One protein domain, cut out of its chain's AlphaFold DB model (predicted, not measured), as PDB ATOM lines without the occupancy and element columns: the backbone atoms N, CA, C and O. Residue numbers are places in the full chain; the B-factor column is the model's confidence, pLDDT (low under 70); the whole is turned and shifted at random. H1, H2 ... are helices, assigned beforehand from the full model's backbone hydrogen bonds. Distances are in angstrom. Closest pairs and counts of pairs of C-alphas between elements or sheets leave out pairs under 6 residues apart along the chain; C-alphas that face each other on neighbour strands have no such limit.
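This is residues 2 to 48 of the 200 residues of the protein "COP9/signalosome complex subunit 7a" of Schizosaccharomyces japonicus (strain yFS275 / FY16936) (UniProt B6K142). What shape do these atoms make? Three short helices stand roughly side by side, their centres at the corners of a triangle: H1 and H3 run the same way and H2 runs back the other way. The end of H2 and the turn after it, residues 26 to 31, stick out past the rest. What is it made of, and how large is it? The 47 printed residues include three named helices, H1, H2 and H3 in chain order, and no named strand; the class is all helix. It is compact, with a radius of gyration of the C-alphas of 10.1 A, yet elongated, spanning 30 by 18 by 18 A.

How does H1, residues 2 to 10, stand to H2, residues 18 to 29? They are close but not clearly touching, opposite ways at a shallow tilt of 13 degrees; the closest C-alphas, of Ile 5 and Leu 20, are 7.4 A apart. What does H3, residues 36 to 47, touch? It touches H1, the same way at a shallow tilt of 34.9 degrees, only just short of steep; the closest C-alphas, of Glu 2 and Ala 38, are 6.0 A apart. H2 and H3 form a helical hairpin, opposite ways at a shallow tilt of 31 degrees. They only just touch, with 3 pairs of C-alphas within 8 A, through residues 18 to 21 and 42 to 46 alone; the closest C-alphas, of Asp 18 and Arg 46, are 7.0 A apart. What of the backbones? In H1, H2 and H3 every O i to N i+4 pair is within hydrogen-bond range.

Where does H1 begin? Its C-alpha 2 is at (298.686, 204.931, 185.832), and it is 12.3 A long from first to last C-alpha. Where do the longer helices lie? H2 begins with C-alpha 18 at (311.501, 207.525, 177.687) and is 16.7 A long. H3, 15.8 A long, ends with C-alpha 47 at (307.159, 215.232, 173.764).

How far does it reach? The two C-alphas farthest apart, of Pro 12 and Lys 31, are 30.3 A apart. Are there cuts, long links or weak places? The printed part has no cut, and both links, H1 to H2 and H2 to H3, are short. The mean pLDDT of the printed part is 95.1, and no printed residue is under 70.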
ATOM      1  N   GLU A   2     299.172 203.540 185.751       94.81
ATOM      2  CA  GLU A   2     298.686 204.931 185.832       94.81
ATOM      3  C   GLU A   2     299.236 205.690 187.045       94.81
ATOM      4  O   GLU A   2     299.759 206.783 186.896       94.81
ATOM      5  N   GLN A   3     299.241 205.063 188.224       95.44
ATOM      6  CA  GLN A   3     299.853 205.657 189.415       95.44
ATOM      7  C   GLN A   3     301.360 205.934 189.251       95.44
ATOM      8  O   GLN A   3     301.842 206.943 189.746       95.44
ATOM      9  N   GLU A   4     302.098 205.071 188.542       96.69
ATOM     10  CA  GLU A   4     303.530 205.280 188.259       96.69
ATOM     11  C   GLU A   4     303.722 206.463 187.300       96.69
ATOM     12  O   GLU A   4     304.635 207.261 187.495       96.69
ATOM     13  N   ILE A   5     302.831 206.616 186.311       96.69
ATOM     14  CA  ILE A   5     302.815 207.769 185.404       96.69
ATOM     15  C   ILE A   5     302.615 209.062 186.191       96.69
ATOM     16  O   ILE A   5     303.429 209.975 186.087       96.69
ATOM     17  N   GLU A   6     301.564 209.127 187.004       95.38
ATOM     18  CA  GLU A   6     301.238 210.324 187.782       95.38
ATOM     19  C   GLU A   6     302.331 210.659 188.802       95.38
ATOM     20  O   GLU A   6     302.692 211.826 188.963       95.38
ATOM     21  N   GLN A   7     302.923 209.642 189.434       96.44
ATOM     22  CA  GLN A   7     304.033 209.826 190.364       96.44
ATOM     23  C   GLN A   7     305.258 210.430 189.667       96.44
ATOM     24  O   GLN A   7     305.789 211.422 190.152       96.44
ATOM     25  N   GLN A   8     305.681 209.894 188.516       97.25
ATOM     26  CA  GLN A   8     306.840 210.437 187.795       97.25
ATOM     27  C   GLN A   8     306.566 211.820 187.194       97.25
ATOM     28  O   GLN A   8     307.444 212.682 187.181       97.25
ATOM     29  N   ILE A   9     305.345 212.073 186.712       96.31
ATOM     30  CA  ILE A   9     304.952 213.407 186.233       96.31
ATOM     31  C   ILE A   9     305.005 214.426 187.375       96.31
ATOM     32  O   ILE A   9     305.464 215.545 187.152       96.31
ATOM     33  N   SER A  10     304.620 214.037 188.587       95.50
ATOM     34  CA  SER A  10     304.601 214.928 189.754       95.50
ATOM     35  C   SER A  10     305.968 215.084 190.431       95.50
ATOM     36  O   SER A  10     306.193 216.073 191.124       95.50
ATOM     37  N   ASP A  11     306.895 214.144 190.223       96.44
ATOM     38  CA  ASP A  11     308.227 214.155 190.838       96.44
ATOM     39  C   ASP A  11     309.105 215.293 190.285       96.44
ATOM     40  O   ASP A  11     309.485 215.242 189.117       96.44
ATOM     41  N   PRO A  12     309.474 216.320 191.063       94.12
ATOM     42  CA  PRO A  12     310.169 217.496 190.545       94.12
ATOM     43  C   PRO A  12     311.561 217.220 189.957       94.12
ATOM     44  O   PRO A  12     312.078 218.115 189.293       94.12
ATOM     45  N   GLU A  13     312.152 216.043 190.168       94.38
ATOM     46  CA  GLU A  13     313.500 215.691 189.699       94.38
ATOM     47  C   GLU A  13     313.490 214.873 188.395       94.38
ATOM     48  O   GLU A  13     314.518 214.725 187.734       94.38
ATOM     49  N   ILE A  14     312.326 214.370 187.966       95.75
ATOM     50  CA  ILE A  14     312.202 213.533 186.764       95.75
ATOM     51  C   ILE A  14     311.774 214.371 185.552       95.75
ATOM     52  O   ILE A  14     310.637 214.854 185.476       95.75
ATOM     53  N   PHE A  15     312.681 214.477 184.572       96.00
ATOM     54  CA  PHE A  15     312.480 215.191 183.298       96.00
ATOM     55  C   PHE A  15     312.615 214.305 182.047       96.00
ATOM     56  O   PHE A  15     312.222 214.726 180.959       96.00
ATOM     57  N   ASN A  16     313.133 213.081 182.189       94.12
ATOM     58  CA  ASN A  16     313.193 212.087 181.120       94.12
ATOM     59  C   ASN A  16     312.121 211.014 181.358       94.12
ATOM     60  O   ASN A  16     312.073 210.398 182.420       94.12
ATOM     61  N   PHE A  17     311.271 210.794 180.356       95.81
ATOM     62  CA  PHE A  17     310.130 209.879 180.429       95.81
ATOM     63  C   PHE A  17     310.215 208.724 179.417       95.81
ATOM     64  O   PHE A  17     309.235 207.998 179.238       95.81
ATOM     65  N   ASP A  18     311.352 208.540 178.737       93.19
ATOM     66  CA  ASP A  18     311.501 207.525 177.687       93.19
ATOM     67  C   ASP A  18     311.373 206.100 178.243       93.19
ATOM     68  O   ASP A  18     310.620 205.291 177.694       93.19
ATOM     69  N   ASP A  19     312.007 205.806 179.378       93.88
ATOM     70  CA  ASP A  19     311.911 204.487 180.015       93.88
ATOM     71  C   ASP A  19     310.477 204.165 180.452       93.88
ATOM     72  O   ASP A  19     309.975 203.056 180.233       93.88
ATOM     73  N   LEU A  20     309.779 205.145 181.032       96.19
ATOM     74  CA  LEU A  20     308.377 204.997 181.417       96.19
ATOM     75  C   LEU A  20     307.476 204.801 180.191       96.19
ATOM     76  O   LEU A  20     306.573 203.961 180.213       96.19
ATOM     77  N   TRP A  21     307.738 205.519 179.100       95.69
ATOM     78  CA  TRP A  21     307.024 205.343 177.838       95.69
ATOM     79  C   TRP A  21     307.201 203.929 177.278       95.69
ATOM     80  O   TRP A  21     306.217 203.263 176.944       95.69
ATOM     81  N   VAL A  22     308.435 203.417 177.252       94.62
ATOM     82  CA  VAL A  22     308.730 202.042 176.820       94.62
ATOM     83  C   VAL A  22     308.015 201.024 177.712       94.62
ATOM     84  O   VAL A  22     307.387 200.096 177.191       94.62
ATOM     85  N   LYS A  23     308.032 201.208 179.039       96.06
ATOM     86  CA  LYS A  23     307.276 200.365 179.982       96.06
ATOM     87  C   LYS A  23     305.775 200.366 179.673       96.06
ATOM     88  O   LYS A  23     305.161 199.297 179.647       96.06
ATOM     89  N   CYS A  24     305.188 201.528 179.382       96.50
ATOM     90  CA  CYS A  24     303.775 201.642 179.013       96.50
ATOM     91  C   CYS A  24     303.465 200.881 177.715       96.50
ATOM     92  O   CYS A  24     302.517 200.096 177.675       96.50
ATOM     93  N   LEU A  25     304.297 201.024 176.677       94.81
ATOM     94  CA  LEU A  25     304.138 200.282 175.419       94.81
ATOM     95  C   LEU A  25     304.225 198.763 175.626       94.81
ATOM     96  O   LEU A  25     303.450 198.004 175.040       94.81
ATOM     97  N   GLN A  26     305.146 198.299 176.470       95.75
ATOM     98  CA  GLN A  26     305.257 196.880 176.810       95.75
ATOM     99  C   GLN A  26     304.029 196.372 177.577       95.75
ATOM    100  O   GLN A  26     303.557 195.266 177.307       95.75
ATOM    101  N   ALA A  27     303.488 197.167 178.500       94.88
ATOM    102  CA  ALA A  27     302.276 196.829 179.238       94.88
ATOM    103  C   ALA A  27     301.054 196.725 178.308       94.88
ATOM    104  O   ALA A  27     300.319 195.737 178.376       94.88
ATOM    105  N   LEU A  28     300.901 197.660 177.363       94.31
ATOM    106  CA  LEU A  28     299.849 197.609 176.339       94.31
ATOM    107  C   LEU A  28     299.964 196.358 175.455       94.31
ATOM    108  O   LEU A  28     298.966 195.686 175.202       94.31
ATOM    109  N   ARG A  29     301.182 195.969 175.046       95.31
ATOM    110  CA  ARG A  29     301.421 194.708 174.307       95.31
ATOM    111  C   ARG A  29     301.022 193.469 175.113       95.31
ATOM    112  O   ARG A  29     300.552 192.491 174.541       95.31
ATOM    113  N   LYS A  30     301.166 193.525 176.440       95.75
ATOM    114  CA  LYS A  30     300.704 192.491 177.383       95.75
ATOM    115  C   LYS A  30     299.209 192.601 177.718       95.75
ATOM    116  O   LYS A  30     298.746 191.898 178.610       95.75
ATOM    117  N   LYS A  31     298.452 193.441 177.000       93.56
ATOM    118  CA  LYS A  31     297.013 193.690 177.194       93.56
ATOM    119  C   LYS A  31     296.659 194.258 178.575       93.56
ATOM    120  O   LYS A  31     295.532 194.099 179.034       93.56
ATOM    121  N   VAL A  32     297.601 194.933 179.235       93.88
ATOM    122  CA  VAL A  32     297.303 195.732 180.428       93.88
ATOM    123  C   VAL A  32     296.596 197.003 179.969       93.88
ATOM    124  O   VAL A  32     297.109 197.717 179.109       93.88
ATOM    125  N   SER A  33     295.418 197.277 180.528       93.69
ATOM    126  CA  SER A  33     294.686 198.508 180.237       93.69
ATOM    127  C   SER A  33     295.375 199.702 180.904       93.69
ATOM    128  O   SER A  33     295.740 199.640 182.079       93.69
ATOM    129  N   ILE A  34     295.571 200.769 180.134       95.44
ATOM    130  CA  ILE A  34     296.017 202.083 180.597       95.44
ATOM    131  C   ILE A  34     295.047 203.083 179.977       95.44
ATOM    132  O   ILE A  34     294.771 203.002 178.777       95.44
ATOM    133  N   SER A  35     294.518 204.002 180.774       94.44
ATOM    134  CA  SER A  35     293.622 205.042 180.290       94.44
ATOM    135  C   SER A  35     294.304 205.948 179.267       94.44
ATOM    136  O   SER A  35     295.489 206.282 179.352       94.44
ATOM    137  N   GLU A  36     293.509 206.394 178.296       93.31
ATOM    138  CA  GLU A  36     293.937 207.354 177.279       93.31
ATOM    139  C   GLU A  36     294.373 208.690 177.898       93.31
ATOM    140  O   GLU A  36     295.311 209.315 177.408       93.31
ATOM    141  N   ALA A  37     293.743 209.093 179.007       93.31
ATOM    142  CA  ALA A  37     294.109 210.283 179.768       93.31
ATOM    143  C   ALA A  37     295.543 210.184 180.316       93.31
ATOM    144  O   ALA A  37     296.358 211.072 180.062       93.31
ATOM    145  N   ALA A  38     295.887 209.079 180.990       94.44
ATOM    146  CA  ALA A  38     297.228 208.875 181.535       94.44
ATOM    147  C   ALA A  38     298.296 208.814 180.428       94.44
ATOM    148  O   ALA A  38     299.360 209.422 180.552       94.44
ATOM    149  N   LEU A  39     298.003 208.142 179.308       94.75
ATOM    150  CA  LEU A  39     298.911 208.098 178.155       94.75
ATOM    151  C   LEU A  39     299.079 209.469 177.491       94.75
ATOM    152  O   LEU A  39     300.195 209.829 177.122       94.75
ATOM    153  N   SER A  40     298.000 210.241 177.360       94.94
ATOM    154  CA  SER A  40     298.039 211.600 176.809       94.94
ATOM    155  C   SER A  40     298.848 212.545 177.694       94.94
ATOM    156  O   SER A  40     299.665 213.308 177.179       94.94
ATOM    157  N   ARG A  41     298.697 212.450 179.023       95.06
ATOM    158  CA  ARG A  41     299.529 213.197 179.980       95.06
ATOM    159  C   ARG A  41     300.994 212.800 179.856       95.06
ATOM    160  O   ARG A  41     301.828 213.672 179.641       95.06
ATOM    161  N   LEU A  42     301.315 211.506 179.886       96.06
ATOM    162  CA  LEU A  42     302.694 211.042 179.707       96.06
ATOM    163  C   LEU A  42     303.296 211.546 178.391       96.06
ATOM    164  O   LEU A  42     304.420 212.042 178.374       96.06
ATOM    165  N   LYS A  43     302.537 211.479 177.295       95.12
ATOM    166  CA  LYS A  43     302.979 211.966 175.988       95.12
ATOM    167  C   LYS A  43     303.245 213.473 175.992       95.12
ATOM    168  O   LYS A  43     304.256 213.901 175.440       95.12
ATOM    169  N   LEU A  44     302.399 214.275 176.646       96.06
ATOM    170  CA  LEU A  44     302.637 215.712 176.810       96.06
ATOM    171  C   LEU A  44     303.946 215.983 177.568       96.06
ATOM    172  O   LEU A  44     304.747 216.804 177.136       96.06
ATOM    173  N   PHE A  45     304.198 215.278 178.670       96.06
ATOM    174  CA  PHE A  45     305.422 215.460 179.460       96.06
ATOM    175  C   PHE A  45     306.666 214.850 178.815       96.06
ATOM    176  O   PHE A  45     307.782 215.250 179.140       96.06
ATOM    177  N   ARG A  46     306.505 213.939 177.861       94.62
ATOM    178  CA  ARG A  46     307.610 213.370 177.092       94.62
ATOM    179  C   ARG A  46     307.980 214.216 175.870       94.62
ATOM    180  O   ARG A  46     309.156 214.411 175.601       94.62
ATOM    181  N   GLU A  47     306.984 214.684 175.123       93.31
ATOM    182  CA  GLU A  47     307.159 215.232 173.764       93.31
ATOM    183  C   GLU A  47     306.500 216.600 173.575       93.31
ATOM    184  O   GLU A  47     306.748 217.289 172.589       93.31
ATOM    185  N   GLY A  48     305.587 216.954 174.473       93.62
ATOM    186  CA  GLY A  48     304.796 218.164 174.384       93.62
ATOM    187  C   GLY A  48     305.476 219.379 175.001       93.62
ATOM    188  O   GLY A  48     306.543 219.304 175.614       93.62
TER     189      GLY A  48